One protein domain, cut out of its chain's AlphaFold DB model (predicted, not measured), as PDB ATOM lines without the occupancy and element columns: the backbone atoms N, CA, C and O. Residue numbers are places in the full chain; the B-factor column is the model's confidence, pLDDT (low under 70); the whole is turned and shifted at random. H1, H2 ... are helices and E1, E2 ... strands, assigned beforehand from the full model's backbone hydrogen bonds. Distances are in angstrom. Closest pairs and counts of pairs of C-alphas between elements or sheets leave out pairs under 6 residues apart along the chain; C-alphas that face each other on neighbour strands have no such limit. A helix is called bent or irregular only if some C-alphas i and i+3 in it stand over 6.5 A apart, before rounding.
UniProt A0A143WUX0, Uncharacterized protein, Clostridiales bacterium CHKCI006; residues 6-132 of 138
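What this domain is: This is residues 6 to 132 of the 138 residues of an uncharacterized protein of Clostridiales bacterium CHKCI006 (UniProt A0A143WUX0). A small, strongly twisted sheet of four short strands has H2 on one face and H3 on the opposite face, with H4 at the sheet's level. Beyond H3, H5 and H6 make a helical hairpin with H7 packed across it, while H1 packs on H2 at the far end. The printed part has 127 residues, with seven named helices and four named strands, which follow each other along the chain as H1 H2 E1 H3 E2 H4 E3 E4 H5 H6 H7. The sheet is mixed, in order E2 E1 E4 E3, and the class is mixed, helices and strands. It is compact, with a radius of gyration of the C-alphas of 14.4 A and spans of 40 by 32 by 27 A.

Where its parts are: The strands are E2, residues 54 to 58 and 12.7 A long, E1, 32 to 34, E4, 75 to 78, and E3, 69 to 72. The helices are H1, 10 to 14, H2, 19 to 27, H3, 36 to 43, H4, 59 to 64, H5, 80 to 89 and 14.2 A long, H6, 95 to 109 and 21.5 A, and H7, 118 to 132 and 20.5 A. H1 begins at C-alpha 10 (156.400, 321.011, 199.738), and H7 ends at C-alpha 132 (131.340, 313.571, 224.274). H7 is irregular: C-alphas 119 and 122 are 7.2 A apart.

How they stand to each other: E2 and E1 are antiparallel, with N 33 and O 57 at 2.8 A. E1 and E4 are parallel, with N 34 and O 76 at 2.9 A. E3 and E4 form a hairpin, with N 70 and O 77 at 2.8 A. E2, H4 and E3 make a split strand-helix-strand unit, two strands running the same way with E1 and E4 between them; its crossover is right-handed. H3 touches H5 at a shallow tilt of 27 degrees, opposite ways; the closest C-alphas, of Ser 36 and Thr 83, are 5.6 A apart. H5 only grazes the sheet, with residues 80 to 86. H7 touches H6 with its residues 127 to 132 alone, about perpendicular at 79 degrees; the closest C-alphas, of Ala 103 and Ala 131, are 4.6 A apart. H1 touches H2, the closest C-alphas being those of Trp 13 and Tyr 22, 5.8 A apart. H4 touches no helix. Every O i to N i+4 pair is within hydrogen-bond range in H1 to H6, and 7 of 11 are in H7.

The domain as a whole: The C-alphas of Gln 15 and Glu 118, the two farthest apart, are 41.8 A apart. The printed part has no cut, and no link is long. The mean pLDDT of the printed part is 95.3, and residues 48 to 49 are under 70.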
ATOM      1  N   ILE A   6     149.506 308.671 199.330       96.12
ATOM      2  CA  ILE A   6     150.066 309.809 200.059       96.12
ATOM      3  C   ILE A   6     150.865 310.650 199.069       96.12
ATOM      4  O   ILE A   6     151.892 310.209 198.553       96.12
ATOM      5  N   ILE A   7     150.387 311.864 198.806       97.31
ATOM      6  CA  ILE A   7     151.035 312.838 197.923       97.31
ATOM      7  C   ILE A   7     151.370 314.117 198.689       97.31
ATOM      8  O   ILE A   7     150.791 314.407 199.734       97.31
ATOM      9  N   GLN A   8     152.321 314.896 198.176       96.81
ATOM     10  CA  GLN A   8     152.731 316.156 198.794       96.81
ATOM     11  C   GLN A   8     153.360 317.110 197.775       96.81
ATOM     12  O   GLN A   8     154.038 316.679 196.843       96.81
ATOM     13  N   ASN A   9     153.187 318.412 197.994       96.12
ATOM     14  CA  ASN A   9     153.887 319.479 197.290       96.12
ATOM     15  C   ASN A   9     154.457 320.473 198.311       96.12
ATOM     16  O   ASN A   9     153.780 321.386 198.782       96.12
ATOM     17  N   ILE A  10     155.727 320.271 198.662       95.00
ATOM     18  CA  ILE A  10     156.400 321.011 199.738       95.00
ATOM     19  C   ILE A  10     156.531 322.503 199.403       95.00
ATOM     20  O   ILE A  10     156.384 323.345 200.288       95.00
ATOM     21  N   ASP A  11     156.788 322.850 198.142       96.12
ATOM     22  CA  ASP A  11     156.958 324.250 197.742       96.12
ATOM     23  C   ASP A  11     155.638 325.013 197.800       96.12
ATOM     24  O   ASP A  11     155.606 326.159 198.246       96.12
ATOM     25  N   LEU A  12     154.538 324.364 197.412       95.88
ATOM     26  CA  LEU A  12     153.204 324.937 197.531       95.88
ATOM     27  C   LEU A  12     152.760 325.063 198.993       95.88
ATOM     28  O   LEU A  12     152.127 326.056 199.356       95.88
ATOM     29  N   TRP A  13     153.122 324.093 199.837       94.69
ATOM     30  CA  TRP A  13     152.877 324.144 201.279       94.69
ATOM     31  C   TRP A  13     153.549 325.354 201.930       94.69
ATOM     32  O   TRP A  13     152.881 326.128 202.602       94.69
ATOM     33  N   LYS A  14     154.834 325.598 201.637       93.44
ATOM     34  CA  LYS A  14     155.579 326.769 202.143       93.44
ATOM     35  C   LYS A  14     154.992 328.119 201.716       93.44
ATOM     36  O   LYS A  14     155.315 329.138 202.313       93.44
ATOM     37  N   GLN A  15     154.184 328.134 200.658       94.62
ATOM     38  CA  GLN A  15     153.510 329.325 200.137       94.62
ATOM     39  C   GLN A  15     152.054 329.439 200.602       94.62
ATOM     40  O   GLN A  15     151.326 330.288 200.084       94.62
ATOM     41  N   SER A  16     151.595 328.540 201.471       91.75
ATOM     42  CA  SER A  16     150.220 328.506 201.955       91.75
ATOM     43  C   SER A  16     150.183 328.886 203.429       91.75
ATOM     44  O   SER A  16     150.971 328.379 204.221       91.75
ATOM     45  N   ASP A  17     149.243 329.751 203.793       89.88
ATOM     46  CA  ASP A  17     149.066 330.218 205.171       89.88
ATOM     47  C   ASP A  17     148.345 329.166 206.028       89.88
ATOM     48  O   ASP A  17     148.568 329.060 207.231       89.88
ATOM     49  N   PHE A  18     147.476 328.368 205.394       88.88
ATOM     50  CA  PHE A  18     146.649 327.358 206.053       88.88
ATOM     51  C   PHE A  18     146.565 326.073 205.229       88.88
ATOM     52  O   PHE A  18     146.551 326.102 203.994       88.88
ATOM     53  N   LYS A  19     146.392 324.929 205.902       90.38
ATOM     54  CA  LYS A  19     146.287 323.619 205.240       90.38
ATOM     55  C   LYS A  19     145.099 323.502 204.288       90.38
ATOM     56  O   LYS A  19     145.244 322.993 203.181       90.38
ATOM     57  N   SER A  20     143.964 324.102 204.630       90.38
ATOM     58  CA  SER A  20     142.796 324.174 203.741       90.38
ATOM     59  C   SER A  20     143.042 325.003 202.469       90.38
ATOM     60  O   SER A  20     142.423 324.758 201.430       90.38
ATOM     61  N   GLN A  21     143.936 325.996 202.512       92.75
ATOM     62  CA  GLN A  21     144.372 326.733 201.323       92.75
ATOM     63  C   GLN A  21     145.321 325.879 200.481       92.75
ATOM     64  O   GLN A  21     145.152 325.818 199.264       92.75
ATOM     65  N   TYR A  22     146.267 325.192 201.125       95.44
ATOM     66  CA  TYR A  22     147.178 324.261 200.466       95.44
ATOM     67  C   TYR A  22     146.421 323.161 199.713       95.44
ATOM     68  O   TYR A  22     146.645 323.001 198.517       95.44
ATOM     69  N   PHE A  23     145.463 322.479 200.355       95.94
ATOM     70  CA  PHE A  23     144.658 321.436 199.709       95.94
ATOM     71  C   PHE A  23     143.938 321.937 198.458       95.94
ATOM     72  O   PHE A  23     144.003 321.294 197.412       95.94
ATOM     73  N   ARG A  24     143.303 323.115 198.537       95.31
ATOM     74  CA  ARG A  24     142.644 323.733 197.379       95.31
ATOM     75  C   ARG A  24     143.642 324.006 196.263       95.31
ATOM     76  O   ARG A  24     143.473 323.494 195.169       95.31
ATOM     77  N   ARG A  25     144.726 324.730 196.548       95.94
ATOM     78  CA  ARG A  25     145.730 325.063 195.524       95.94
ATOM     79  C   ARG A  25     146.388 323.825 194.916       95.94
ATOM     80  O   ARG A  25     146.826 323.886 193.773       95.94
ATOM     81  N   PHE A  26     146.513 322.745 195.684       97.12
ATOM     82  CA  PHE A  26     147.200 321.539 195.242       97.12
ATOM     83  C   PHE A  26     146.304 320.636 194.387       97.12
ATOM     84  O   PHE A  26     146.787 320.058 193.416       97.12
ATOM     85  N   LEU A  27     145.020 320.513 194.738       97.56
ATOM     86  CA  LEU A  27     144.140 319.472 194.196       97.56
ATOM     87  C   LEU A  27     142.890 319.995 193.475       97.56
ATOM     88  O   LEU A  27     142.143 319.192 192.911       97.56
ATOM     89  N   GLU A  28     142.643 321.304 193.462       96.44
ATOM     90  CA  GLU A  28     141.545 321.895 192.697       96.44
ATOM     91  C   GLU A  28     141.648 321.521 191.210       96.44
ATOM     92  O   GLU A  28     142.711 321.593 190.595       96.44
ATOM     93  N   ASN A  29     140.517 321.104 190.633       96.19
ATOM     94  CA  ASN A  29     140.388 320.644 189.249       96.19
ATOM     95  C   ASN A  29     141.230 319.401 188.902       96.19
ATOM     96  O   ASN A  29     141.470 319.125 187.727       96.19
ATOM     97  N   THR A  30     141.642 318.621 189.906       97.38
ATOM     98  CA  THR A  30     142.249 317.298 189.707       97.38
ATOM     99  C   THR A  30     141.216 316.174 189.866       97.38
ATOM    100  O   THR A  30     140.057 316.398 190.236       97.38
ATOM    101  N   ASP A  31     141.636 314.937 189.591       96.88
ATOM    102  CA  ASP A  31     140.848 313.727 189.856       96.88
ATOM    103  C   ASP A  31     141.122 313.100 191.225       96.88
ATOM    104  O   ASP A  31     140.646 311.997 191.506       96.88
ATOM    105  N   TYR A  32     141.856 313.806 192.085       98.31
ATOM    106  CA  TYR A  32     142.080 313.380 193.454       98.31
ATOM    107  C   TYR A  32     140.916 313.769 194.362       98.31
ATOM    108  O   TYR A  32     140.322 314.840 194.240       98.31
ATOM    109  N   VAL A  33     140.616 312.870 195.290       98.56
ATOM    110  CA  VAL A  33     139.607 313.011 196.335       98.56
ATOM    111  C   VAL A  33     140.335 312.953 197.670       98.56
ATOM    112  O   VAL A  33     140.985 311.949 197.951       98.56
ATOM    113  N   LEU A  34     140.240 313.999 198.492       98.19
ATOM    114  CA  LEU A  34     140.738 313.952 199.869       98.19
ATOM    115  C   LEU A  34     140.000 312.860 200.651       98.19
ATOM    116  O   LEU A  34     138.781 312.750 200.549       98.19
ATOM    117  N   CYS A  35     140.729 312.081 201.444       97.44
ATOM    118  CA  CYS A  35     140.173 311.013 202.280       97.44
ATOM    119  C   CYS A  35     140.898 310.951 203.630       97.44
ATOM    120  O   CYS A  35     141.916 311.632 203.816       97.44
ATOM    121  N   SER A  36     140.394 310.121 204.553       94.50
ATOM    122  CA  SER A  36     141.018 309.891 205.865       94.50
ATOM    123  C   SER A  36     141.330 311.226 206.580       94.50
ATOM    124  O   SER A  36     140.550 312.178 206.487       94.50
ATOM    125  N   VAL A  37     142.477 311.338 207.256       94.62
ATOM    126  CA  VAL A  37     142.880 312.530 208.018       94.62
ATOM    127  C   VAL A  37     142.901 313.813 207.177       94.62
ATOM    128  O   VAL A  37     142.523 314.868 207.670       94.62
ATOM    129  N   SER A  38     143.248 313.760 205.884       96.00
ATOM    130  CA  SER A  38     143.244 314.970 205.045       96.00
ATOM    131  C   SER A  38     141.836 315.465 204.716       96.00
ATOM    132  O   SER A  38     141.630 316.674 204.605       96.00
ATOM    133  N   ALA A  39     140.861 314.561 204.580       96.81
ATOM    134  CA  ALA A  39     139.460 314.965 204.495       96.81
ATOM    135  C   ALA A  39     138.973 315.529 205.830       96.81
ATOM    136  O   ALA A  39     138.327 316.574 205.826       96.81
ATOM    137  N   ALA A  40     139.333 314.899 206.954       96.50
ATOM    138  CA  ALA A  40     138.970 315.376 208.286       96.50
ATOM    139  C   ALA A  40     139.475 316.808 208.539       96.50
ATOM    140  O   ALA A  40     138.692 317.685 208.904       96.50
ATOM    141  N   GLU A  41     140.741 317.086 208.220       95.12
ATOM    142  CA  GLU A  41     141.329 318.427 208.309       95.12
ATOM    143  C   GLU A  41     140.659 319.429 207.354       95.12
ATOM    144  O   GLU A  41     140.434 320.585 207.713       95.12
ATOM    145  N   TYR A  42     140.328 319.022 206.124       95.75
ATOM    146  CA  TYR A  42     139.667 319.912 205.164       95.75
ATOM    147  C   TYR A  42     138.224 320.253 205.562       95.75
ATOM    148  O   TYR A  42     137.778 321.386 205.366       95.75
ATOM    149  N   LEU A  43     137.506 319.279 206.120       95.75
ATOM    150  CA  LEU A  43     136.135 319.410 206.612       95.75
ATOM    151  C   LEU A  43     136.053 320.180 207.940       95.75
ATOM    152  O   LEU A  43     134.959 320.580 208.328       95.75
ATOM    153  N   GLY A  44     137.191 320.416 208.601       94.25
ATOM    154  CA  GLY A  44     137.259 321.077 209.903       94.25
ATOM    155  C   GLY A  44     136.909 320.165 211.080       94.25
ATOM    156  O   GLY A  44     136.600 320.678 212.146       94.25
ATOM    157  N   LEU A  45     136.960 318.841 210.888       94.88
ATOM    158  CA  LEU A  45     136.677 317.843 211.928       94.88
ATOM    159  C   LEU A  45     137.802 317.750 212.966       94.88
ATOM    160  O   LEU A  45     137.557 317.431 214.121       94.88
ATOM    161  N   CYS A  46     139.038 318.025 212.550       90.25
ATOM    162  CA  CYS A  46     140.210 318.049 213.418       90.25
ATOM    163  C   CYS A  46     141.216 319.093 212.922       90.25
ATOM    164  O   CYS A  46     141.258 319.412 211.729       90.25
ATOM    165  N   ASN A  47     142.083 319.574 213.812       80.25
ATOM    166  CA  ASN A  47     143.168 320.497 213.460       80.25
ATOM    167  C   ASN A  47     144.522 319.878 213.808       80.25
ATOM    168  O   ASN A  47     145.201 320.319 214.733       80.25
ATOM    169  N   TRP A  48     144.903 318.833 213.069       68.50
ATOM    170  CA  TRP A  48     145.956 317.929 213.527       68.50
ATOM    171  C   TRP A  48     147.371 318.299 213.078       68.50
ATOM    172  O   TRP A  48     148.292 318.279 213.894       68.50
ATOM    173  N   THR A  49     147.600 318.628 211.800       66.00
ATOM    174  CA  THR A  49     148.984 318.642 211.293       66.00
ATOM    175  C   THR A  49     149.411 319.923 210.578       66.00
ATOM    176  O   THR A  49     148.680 320.533 209.801       66.00
ATOM    177  N   ALA A  50     150.685 320.269 210.774       74.00
ATOM    178  CA  ALA A  50     151.445 321.204 209.942       74.00
ATOM    179  C   ALA A  50     152.320 320.462 208.899       74.00
ATOM    180  O   ALA A  50     153.393 320.941 208.525       74.00
ATOM    181  N   ASP A  51     151.892 319.269 208.464       84.56
ATOM    182  CA  ASP A  51     152.606 318.403 207.511       84.56
ATOM    183  C   ASP A  51     151.953 318.479 206.112       84.56
ATOM    184  O   ASP A  51     150.730 318.341 206.015       84.56
ATOM    185  N   PRO A  52     152.711 318.671 205.008       91.38
ATOM    186  CA  PRO A  52     152.171 318.687 203.641       91.38
ATOM    187  C   PRO A  52     151.633 317.345 203.126       91.38
ATOM    188  O   PRO A  52     151.063 317.314 202.025       91.38
ATOM    189  N   LYS A  53     151.821 316.238 203.858       94.75
ATOM    190  CA  LYS A  53     151.245 314.942 203.476       94.75
ATOM    191  C   LYS A  53     149.737 315.054 203.299       94.75
ATOM    192  O   LYS A  53     149.015 315.552 204.165       94.75
ATOM    193  N   THR A  54     149.289 314.587 202.143       96.25
ATOM    194  CA  THR A  54     147.901 314.648 201.708       96.25
ATOM    195  C   THR A  54     147.456 313.255 201.291       96.25
ATOM    196  O   THR A  54     148.035 312.663 200.381       96.25
ATOM    197  N   TYR A  55     146.443 312.735 201.977       96.19
ATOM    198  CA  TYR A  55     145.869 311.416 201.745       96.19
ATOM    199  C   TYR A  55     144.753 311.534 200.713       96.19
ATOM    200  O   TYR A  55     143.759 312.235 200.930       96.19
ATOM    201  N   VAL A  56     144.924 310.859 199.578       98.12
ATOM    202  CA  VAL A  56     144.003 310.951 198.446       98.12
ATOM    203  C   VAL A  56     143.618 309.593 197.880       98.12
ATOM    204  O   VAL A  56     144.390 308.636 197.882       98.12
ATOM    205  N   LEU A  57     142.424 309.549 197.309       98.00
ATOM    206  CA  LEU A  57     141.980 308.533 196.365       98.00
ATOM    207  C   LEU A  57     141.815 309.161 194.984       98.00
ATOM    208  O   LEU A  57     141.853 310.381 194.837       98.00
ATOM    209  N   THR A  58     141.589 308.341 193.964       97.44
ATOM    210  CA  THR A  58     141.136 308.832 192.657       97.44
ATOM    211  C   THR A  58     139.615 308.753 192.569       97.44
ATOM    212  O   THR A  58     139.005 307.836 193.120       97.44
ATOM    213  N   LYS A  59     138.979 309.657 191.813       97.00
ATOM    214  CA  LYS A  59     137.528 309.586 191.551       97.00
ATOM    215  C   LYS A  59     137.096 308.233 190.998       97.00
ATOM    216  O   LYS A  59     136.082 307.697 191.431       97.00
ATOM    217  N   ALA A  60     137.874 307.673 190.071       96.88
ATOM    218  CA  ALA A  60     137.594 306.367 189.480       96.88
ATOM    219  C   ALA A  60     137.546 305.257 190.543       96.88
ATOM    220  O   ALA A  60     136.620 304.450 190.536       96.88
ATOM    221  N   TYR A  61     138.487 305.263 191.492       96.25
ATOM    222  CA  TYR A  61     138.479 304.326 192.613       96.25
ATOM    223  C   TYR A  61     137.263 304.542 193.521       96.25
ATOM    224  O   TYR A  61     136.594 303.577 193.885       96.25
ATOM    225  N   CYS A  62     136.925 305.796 193.844       96.88
ATOM    226  CA  CYS A  62     135.743 306.094 194.654       96.88
ATOM    227  C   CYS A  62     134.451 305.602 193.989       96.88
ATOM    228  O   CYS A  62     133.598 305.039 194.665       96.88
ATOM    229  N   MET A  63     134.327 305.753 192.668       96.00
ATOM    230  CA  MET A  63     133.191 305.231 191.905       96.00
ATOM    231  C   MET A  63     133.143 303.700 191.919       96.00
ATOM    232  O   MET A  63     132.081 303.136 192.159       96.00
ATOM    233  N   GLU A  64     134.277 303.030 191.693       96.50
ATOM    234  CA  GLU A  64     134.373 301.563 191.705       96.50
ATOM    235  C   GLU A  64     134.006 300.975 193.075       96.50
ATOM    236  O   GLU A  64     133.362 299.931 193.161       96.50
ATOM    237  N   LYS A  65     134.428 301.640 194.154       95.31
ATOM    238  CA  LYS A  65     134.219 301.186 195.532       95.31
ATOM    239  C   LYS A  65     132.984 301.780 196.203       95.31
ATOM    240  O   LYS A  65     132.765 301.501 197.375       95.31
ATOM    241  N   HIS A  66     132.183 302.563 195.480       95.31
ATOM    242  CA  HIS A  66     131.002 303.250 196.013       95.31
ATOM    243  C   HIS A  66     131.294 304.117 197.254       95.31
ATOM    244  O   HIS A  66     130.470 304.222 198.158       95.31
ATOM    245  N   ILE A  67     132.464 304.757 197.286       96.81
ATOM    246  CA  ILE A  67     132.870 305.667 198.364       96.81
ATOM    247  C   ILE A  67     132.080 306.967 198.226       96.81
ATOM    248  O   ILE A  67     132.070 307.585 197.157       96.81
ATOM    249  N   ALA A  68     131.433 307.398 199.309       97.81
ATOM    250  CA  ALA A  68     130.629 308.613 199.298       97.81
ATOM    251  C   ALA A  68     131.524 309.861 199.315       97.81
ATOM    252  O   ALA A  68     132.201 310.151 200.308       97.81
ATOM    253  N   ILE A  69     131.489 310.622 198.220       98.25
ATOM    254  CA  ILE A  69     132.278 311.842 198.012       98.25
ATOM    255  C   ILE A  69     131.378 313.056 197.775       98.25
ATOM    256  O   ILE A  69     130.258 312.923 197.286       98.25
ATOM    257  N   ASP A  70     131.905 314.235 198.074       98.12
ATOM    258  CA  ASP A  70     131.329 315.536 197.746       98.12
ATOM    259  C   ASP A  70     132.399 316.424 197.083       98.12
ATOM    260  O   ASP A  70     133.567 316.036 196.941       98.12
ATOM    261  N   SER A  71     132.006 317.608 196.618       97.19
ATOM    262  CA  SER A  71     132.907 318.559 195.984       97.19
ATOM    263  C   SER A  71     132.567 320.006 196.313       97.19
ATOM    264  O   SER A  71     131.408 320.398 196.429       97.19
ATOM    265  N   LYS A  72     133.603 320.839 196.404       96.12
ATOM    266  CA  LYS A  72     133.472 322.280 196.618       96.12
ATOM    267  C   LYS A  72     134.565 323.003 195.852       96.12
ATOM    268  O   LYS A  72     135.744 322.761 196.087       96.12
ATOM    269  N   ASN A  73     134.173 323.908 194.954       93.75
ATOM    270  CA  ASN A  73     135.097 324.698 194.127       93.75
ATOM    271  C   ASN A  73     136.152 323.824 193.420       93.75
ATOM    272  O   ASN A  73     137.345 324.053 193.564       93.75
ATOM    273  N   GLY A  74     135.721 322.758 192.738       94.19
ATOM    274  CA  GLY A  74     136.618 321.880 191.975       94.19
ATOM    275  C   GLY A  74     137.513 320.948 192.804       94.19
ATOM    276  O   GLY A  74     138.250 320.160 192.215       94.19
ATOM    277  N   LEU A  75     137.451 320.997 194.138       97.50
ATOM    278  CA  LEU A  75     138.118 320.055 195.038       97.50
ATOM    279  C   LEU A  75     137.132 318.979 195.500       97.50
ATOM    280  O   LEU A  75     136.028 319.307 195.933       97.50
ATOM    281  N   TYR A  76     137.547 317.715 195.445       98.50
ATOM    282  CA  TYR A  76     136.752 316.567 195.878       98.50
ATOM    283  C   TYR A  76     137.256 316.025 197.214       98.50
ATOM    284  O   TYR A  76     138.458 316.041 197.486       98.50
ATOM    285  N   PHE A  77     136.339 315.526 198.035       98.44
ATOM    286  CA  PHE A  77     136.630 314.976 199.357       98.44
ATOM    287  C   PHE A  77     135.573 313.937 199.751       98.44
ATOM    288  O   PHE A  77     134.447 313.978 199.260       98.44
ATOM    289  N   THR A  78     135.920 312.991 200.619       98.56
ATOM    290  CA  THR A  78     134.951 312.080 201.244       98.56
ATOM    291  C   THR A  78     133.951 312.860 202.096       98.56
ATOM    292  O   THR A  78     134.302 313.847 202.736       98.56
ATOM    293  N   THR A  79     132.688 312.432 202.121       98.56
ATOM    294  CA  THR A  79     131.665 313.049 202.992       98.56
ATOM    295  C   THR A  79     132.046 312.928 204.473       98.56
ATOM    296  O   THR A  79     132.890 312.107 204.824       98.56
ATOM    297  N   VAL A  80     131.407 313.688 205.372       98.25
ATOM    298  CA  VAL A  80     131.638 313.555 206.829       98.25
ATOM    299  C   VAL A  80     131.414 312.113 207.299       98.25
ATOM    300  O   VAL A  80     132.281 311.542 207.954       98.25
ATOM    301  N   ASN A  81     130.299 311.498 206.890       98.25
ATOM    302  CA  ASN A  81     129.975 310.109 207.220       98.25
ATOM    303  C   ASN A  81     131.047 309.134 206.730       98.25
ATOM    304  O   ASN A  81     131.519 308.301 207.497       98.25
ATOM    305  N   GLN A  82     131.459 309.260 205.468       98.31
ATOM    306  CA  GLN A  82     132.510 308.412 204.914       98.31
ATOM    307  C   GLN A  82     133.834 308.616 205.652       98.31
ATOM    308  O   GLN A  82     134.456 307.648 206.056       98.31
ATOM    309  N   THR A  83     134.219 309.869 205.890       98.19
ATOM    310  CA  THR A  83     135.485 310.225 206.538       98.19
ATOM    311  C   THR A  83     135.561 309.644 207.946       98.19
ATOM    312  O   THR A  83     136.552 309.015 208.286       98.19
ATOM    313  N   ILE A  84     134.509 309.786 208.755       98.31
ATOM    314  CA  ILE A  84     134.493 309.235 210.117       98.31
ATOM    315  C   ILE A  84     134.530 307.703 210.095       98.31
ATOM    316  O   ILE A  84     135.259 307.106 210.880       98.31
ATOM    317  N   ASN A  85     133.811 307.055 209.176       98.00
ATOM    318  CA  ASN A  85     133.896 305.602 209.021       98.00
ATOM    319  C   ASN A  85     135.283 305.136 208.557       98.00
ATOM    320  O   ASN A  85     135.756 304.101 209.017       98.00
ATOM    321  N   ASP A  86     135.947 305.898 207.689       96.56
ATOM    322  CA  ASP A  86     137.313 305.609 207.257       96.56
ATOM    323  C   ASP A  86     138.299 305.708 208.429       96.56
ATOM    324  O   ASP A  86     139.177 304.860 208.554       96.56
ATOM    325  N   LEU A  87     138.139 306.717 209.295       96.62
ATOM    326  CA  LEU A  87     138.965 306.896 210.493       96.62
ATOM    327  C   LEU A  87     138.744 305.771 211.514       96.62
ATOM    328  O   LEU A  87     139.709 305.243 212.053       96.62
ATOM    329  N   LEU A  88     137.490 305.380 211.763       97.62
ATOM    330  CA  LEU A  88     137.146 304.308 212.706       97.62
ATOM    331  C   LEU A  88     137.601 302.917 212.237       97.62
ATOM    332  O   LEU A  88     137.864 302.051 213.068       97.62
ATOM    333  N   ALA A  89     137.674 302.699 210.922       96.12
ATOM    334  CA  ALA A  89     138.109 301.433 210.335       96.12
ATOM    335  C   ALA A  89     139.641 301.265 210.304       96.12
ATOM    336  O   ALA A  89     140.130 300.160 210.045       96.12
ATOM    337  N   ASP A  90     140.399 302.343 210.508       93.75
ATOM    338  CA  ASP A  90     141.858 302.352 210.450       93.75
ATOM    339  C   ASP A  90     142.456 302.157 211.849       93.75
ATOM    340  O   ASP A  90     142.462 303.057 212.684       93.75
ATOM    341  N   THR A  91     142.977 300.955 212.106       89.44
ATOM    342  CA  THR A  91     143.544 300.576 213.410       89.44
ATOM    343  C   THR A  91     144.860 301.275 213.737       89.44
ATOM    344  O   THR A  91     145.298 301.214 214.880       89.44
ATOM    345  N   GLU A  92     145.500 301.901 212.749       91.31
ATOM    346  CA  GLU A  92     146.743 302.660 212.922       91.31
ATOM    347  C   GLU A  92     146.482 304.174 212.957       91.31
ATOM    348  O   GLU A  92     147.424 304.967 213.025       91.31
ATOM    349  N   MET A  93     145.212 304.588 212.879       92.44
ATOM    350  CA  MET A  93     144.836 305.990 212.949       92.44
ATOM    351  C   MET A  93     145.131 306.561 214.331       92.44
ATOM    352  O   MET A  93     144.935 305.916 215.359       92.44
ATOM    353  N   ASP A  94     145.566 307.815 214.340       92.56
ATOM    354  CA  ASP A  94     145.759 308.555 215.574       92.56
ATOM    355  C   ASP A  94     144.415 308.731 216.294       92.56
ATOM    356  O   ASP A  94     143.486 309.353 215.764       92.56
ATOM    357  N   GLU A  95     144.311 308.186 217.507       94.44
ATOM    358  CA  GLU A  95     143.099 308.249 218.326       94.44
ATOM    359  C   GLU A  95     142.614 309.691 218.510       94.44
ATOM    360  O   GLU A  95     141.412 309.948 218.512       94.44
ATOM    361  N   GLN A  96     143.534 310.653 218.584       93.88
ATOM    362  CA  GLN A  96     143.210 312.060 218.769       93.88
ATOM    363  C   GLN A  96     142.444 312.647 217.572       93.88
ATOM    364  O   GLN A  96     141.524 313.446 217.756       93.88
ATOM    365  N   VAL A  97     142.749 312.203 216.347       94.81
ATOM    366  CA  VAL A  97     142.005 312.593 215.134       94.81
ATOM    367  C   VAL A  97     140.576 312.058 215.186       94.81
ATOM    368  O   VAL A  97     139.634 312.767 214.816       94.81
ATOM    369  N   ILE A  98     140.400 310.821 215.662       97.00
ATOM    370  CA  ILE A  98     139.081 310.200 215.830       97.00
ATOM    371  C   ILE A  98     138.279 310.959 216.893       97.00
ATOM    372  O   ILE A  98     137.128 311.325 216.646       97.00
ATOM    373  N   LEU A  99     138.891 311.232 218.047       96.44
ATOM    374  CA  LEU A  99     138.255 311.930 219.163       96.44
ATOM    375  C   LEU A  99     137.799 313.337 218.776       96.44
ATOM    376  O   LEU A  99     136.638 313.663 219.008       96.44
ATOM    377  N   GLU A 100     138.654 314.141 218.136       96.25
ATOM    378  CA  GLU A 100     138.276 315.480 217.660       96.25
ATOM    379  C   GLU A 100     137.141 315.414 216.635       96.25
ATOM    380  O   GLU A 100     136.156 316.147 216.753       96.25
ATOM    381  N   SER A 101     137.224 314.480 215.682       97.25
ATOM    382  CA  SER A 101     136.211 314.339 214.632       97.25
ATOM    383  C   SER A 101     134.840 313.954 215.190       97.25
ATOM    384  O   SER A 101     133.812 314.466 214.738       97.25
ATOM    385  N   LEU A 102     134.808 313.056 216.179       97.94
ATOM    386  CA  LEU A 102     133.579 312.681 216.872       97.94
ATOM    387  C   LEU A 102     133.099 313.787 217.817       97.94
ATOM    388  O   LEU A 102     131.892 313.999 217.919       97.94
ATOM    389  N   ALA A 103     133.997 314.511 218.482       97.25
ATOM    390  CA  ALA A 103     133.623 315.646 219.317       97.25
ATOM    391  C   ALA A 103     132.928 316.720 218.469       97.25
ATOM    392  O   ALA A 103     131.831 317.148 218.824       97.25
ATOM    393  N   ASP A 104     133.475 317.078 217.301       96.62
ATOM    394  CA  ASP A 104     132.828 318.023 216.381       96.62
ATOM    395  C   ASP A 104     131.386 317.598 216.054       96.62
ATOM    396  O   ASP A 104     130.454 318.388 216.208       96.62
ATOM    397  N   GLN A 105     131.160 316.323 215.702       97.75
ATOM    398  CA  GLN A 105     129.802 315.845 215.399       97.75
ATOM    399  C   GLN A 105     128.874 315.837 216.622       97.75
ATOM    400  O   GLN A 105     127.676 316.109 216.488       97.75
ATOM    401  N   TYR A 106     129.398 315.557 217.816       97.44
ATOM    402  CA  TYR A 106     128.610 315.628 219.043       97.44
ATOM    403  C   TYR A 106     128.180 317.059 219.358       97.44
ATOM    404  O   TYR A 106     126.996 317.331 219.549       97.44
ATOM    405  N   TYR A 107     129.118 318.003 219.377       95.88
ATOM    406  CA  TYR A 107     128.816 319.385 219.746       95.88
ATOM    407  C   TYR A 107     128.053 320.137 218.656       95.88
ATOM    408  O   TYR A 107     127.353 321.107 218.952       95.88
ATOM    409  N   LYS A 108     128.122 319.669 217.407       95.94
ATOM    410  CA  LYS A 108     127.307 320.185 216.311       95.94
ATOM    411  C   LYS A 108     125.827 319.840 216.475       95.94
ATOM    412  O   LYS A 108     124.990 320.733 216.350       95.94
ATOM    413  N   ASN A 109     125.484 318.566 216.695       97.06
ATOM    414  CA  ASN A 109     124.085 318.125 216.798       97.06
ATOM    415  C   ASN A 109     123.886 316.738 217.438       97.06
ATOM    416  O   ASN A 109     122.989 315.999 217.034       97.06
ATOM    417  N   ALA A 110     124.698 316.382 218.431       97.00
ATOM    418  CA  ALA A 110     124.632 315.112 219.151       97.00
ATOM    419  C   ALA A 110     124.587 313.893 218.213       97.00
ATOM    420  O   ALA A 110     123.787 312.980 218.407       97.00
ATOM    421  N   TYR A 111     125.424 313.908 217.168       97.94
ATOM    422  CA  TYR A 111     125.522 312.848 216.158       97.94
ATOM    423  C   TYR A 111     124.272 312.630 215.287       97.94
ATOM    424  O   TYR A 111     124.215 311.631 214.578       97.94
ATOM    425  N   ALA A 112     123.282 313.532 215.286       97.69
ATOM    426  CA  ALA A 112     121.993 313.291 214.621       97.69
ATOM    427  C   ALA A 112     122.098 312.953 213.118       97.69
ATOM    428  O   ALA A 112     121.274 312.198 212.606       97.69
ATOM    429  N   ASP A 113     123.115 313.478 212.425       96.25
ATOM    430  CA  ASP A 113     123.349 313.221 210.994       96.25
ATOM    431  C   ASP A 113     124.435 312.157 210.728       96.25
ATOM    432  O   ASP A 113     124.743 311.843 209.567       96.25
ATOM    433  N   LEU A 114     125.046 311.621 211.789       97.88
ATOM    434  CA  LEU A 114     126.143 310.667 211.706       97.88
ATOM    435  C   LEU A 114     125.603 309.236 211.586       97.88
ATOM    436  O   LEU A 114     124.866 308.739 212.430       97.88
ATOM    437  N   HIS A 115     126.018 308.560 210.525       98.06
ATOM    438  CA  HIS A 115     125.666 307.198 210.170       98.06
ATOM    439  C   HIS A 115     126.937 306.349 210.226       98.06
ATOM    440  O   HIS A 115     127.770 306.373 209.316       98.06
ATOM    441  N   ILE A 116     127.094 305.606 211.319       98.31
ATOM    442  CA  ILE A 116     128.211 304.681 211.513       98.31
ATOM    443  C   ILE A 116     127.866 303.325 210.892       98.31
ATOM    444  O   ILE A 116     126.797 302.767 211.155       98.31
ATOM    445  N   LEU A 117     128.770 302.807 210.059       97.56
ATOM    446  CA  LEU A 117     128.651 301.486 209.445       97.56
ATOM    447  C   LEU A 117     128.700 300.389 210.512       97.56
ATOM    448  O   LEU A 117     129.328 300.559 211.556       97.56
ATOM    449  N   GLU A 118     128.045 299.258 210.248       97.94
ATOM    450  CA  GLU A 118     127.908 298.159 211.212       97.94
ATOM    451  C   GLU A 118     129.272 297.662 211.716       97.94
ATOM    452  O   GLU A 118     129.474 297.509 212.920       97.94
ATOM    453  N   GLU A 119     130.240 297.508 210.811       96.69
ATOM    454  CA  GLU A 119     131.610 297.094 211.114       96.69
ATOM    455  C   GLU A 119     132.377 298.076 212.015       96.69
ATOM    456  O   GLU A 119     133.303 297.668 212.716       96.69
ATOM    457  N   ASN A 120     131.969 299.347 212.041       97.88
ATOM    458  CA  ASN A 120     132.630 300.420 212.782       97.88
ATOM    459  C   ASN A 120     131.935 300.753 214.109       97.88
ATOM    460  O   ASN A 120     132.445 301.569 214.878       97.88
ATOM    461  N   GLN A 121     130.796 300.120 214.410       98.31
ATOM    462  CA  GLN A 121     130.031 300.388 215.633       98.31
ATOM    463  C   GLN A 121     130.859 300.143 216.897       98.31
ATOM    464  O   GLN A 121     130.813 300.939 217.830       98.31
ATOM    465  N   ALA A 122     131.668 299.081 216.920       98.12
ATOM    466  CA  ALA A 122     132.508 298.771 218.076       98.12
ATOM    467  C   ALA A 122     133.554 299.865 218.350       98.12
ATOM    468  O   ALA A 122     133.744 300.260 219.499       98.12
ATOM    469  N   ALA A 123     134.200 300.381 217.298       98.06
ATOM    470  CA  ALA A 123     135.147 301.485 217.417       98.06
ATOM    471  C   ALA A 123     134.434 302.777 217.844       98.06
ATOM    472  O   ALA A 123     134.899 303.472 218.744       98.06
ATOM    473  N   PHE A 124     133.268 303.073 217.263       98.44
ATOM    474  CA  PHE A 124     132.479 304.239 217.652       98.44
ATOM    475  C   PHE A 124     132.088 304.205 219.133       98.44
ATOM    476  O   PHE A 124     132.347 305.170 219.842       98.44
ATOM    477  N   GLU A 125     131.532 303.098 219.628       98.38
ATOM    478  CA  GLU A 125     131.146 302.952 221.039       98.38
ATOM    479  C   GLU A 125     132.342 303.067 221.995       98.38
ATOM    480  O   GLU A 125     132.192 303.567 223.111       98.38
ATOM    481  N   TYR A 126     133.532 302.647 221.554       97.94
ATOM    482  CA  TYR A 126     134.770 302.827 222.306       97.94
ATOM    483  C   TYR A 126     135.159 304.309 222.427       97.94
ATOM    484  O   TYR A 126     135.413 304.786 223.533       97.94
ATOM    485  N   PHE A 127     135.163 305.054 221.316       98.12
ATOM    486  CA  PHE A 127     135.597 306.456 221.299       98.12
ATOM    487  C   PHE A 127     134.533 307.451 221.786       98.12
ATOM    488  O   PHE A 127     134.880 308.488 222.356       98.12
ATOM    489  N   ARG A 128     133.241 307.144 221.605       97.94
ATOM    490  CA  ARG A 128     132.108 308.038 221.897       97.94
ATOM    491  C   ARG A 128     132.167 308.698 223.282       97.94
ATOM    492  O   ARG A 128     132.133 309.923 223.319       97.94
ATOM    493  N   PRO A 129     132.281 307.974 224.414       97.56
ATOM    494  CA  PRO A 129     132.245 308.620 225.730       97.56
ATOM    495  C   PRO A 129     133.395 309.615 225.947       97.56
ATOM    496  O   PRO A 129     133.225 310.608 226.647       97.56
ATOM    497  N   MET A 130     134.558 309.373 225.335       97.19
ATOM    498  CA  MET A 130     135.697 310.294 225.398       97.19
ATOM    499  C   MET A 130     135.466 311.527 224.514       97.19
ATOM    500  O   MET A 130     135.756 312.643 224.937       97.19
ATOM    501  N   ALA A 131     134.889 311.341 223.326       96.69
ATOM    502  CA  ALA A 131     134.541 312.431 222.416       96.69
ATOM    503  C   ALA A 131     133.444 313.355 222.982       96.69
ATOM    504  O   ALA A 131     133.550 314.576 222.886       96.69
ATOM    505  N   GLU A 132     132.416 312.798 223.628       97.06
ATOM    506  CA  GLU A 132     131.340 313.571 224.274       97.06
ATOM    507  C   GLU A 132     131.845 314.435 225.439       97.06
ATOM    508  O   GLU A 132     131.289 315.498 225.721       97.06
TER     509      GLU A 132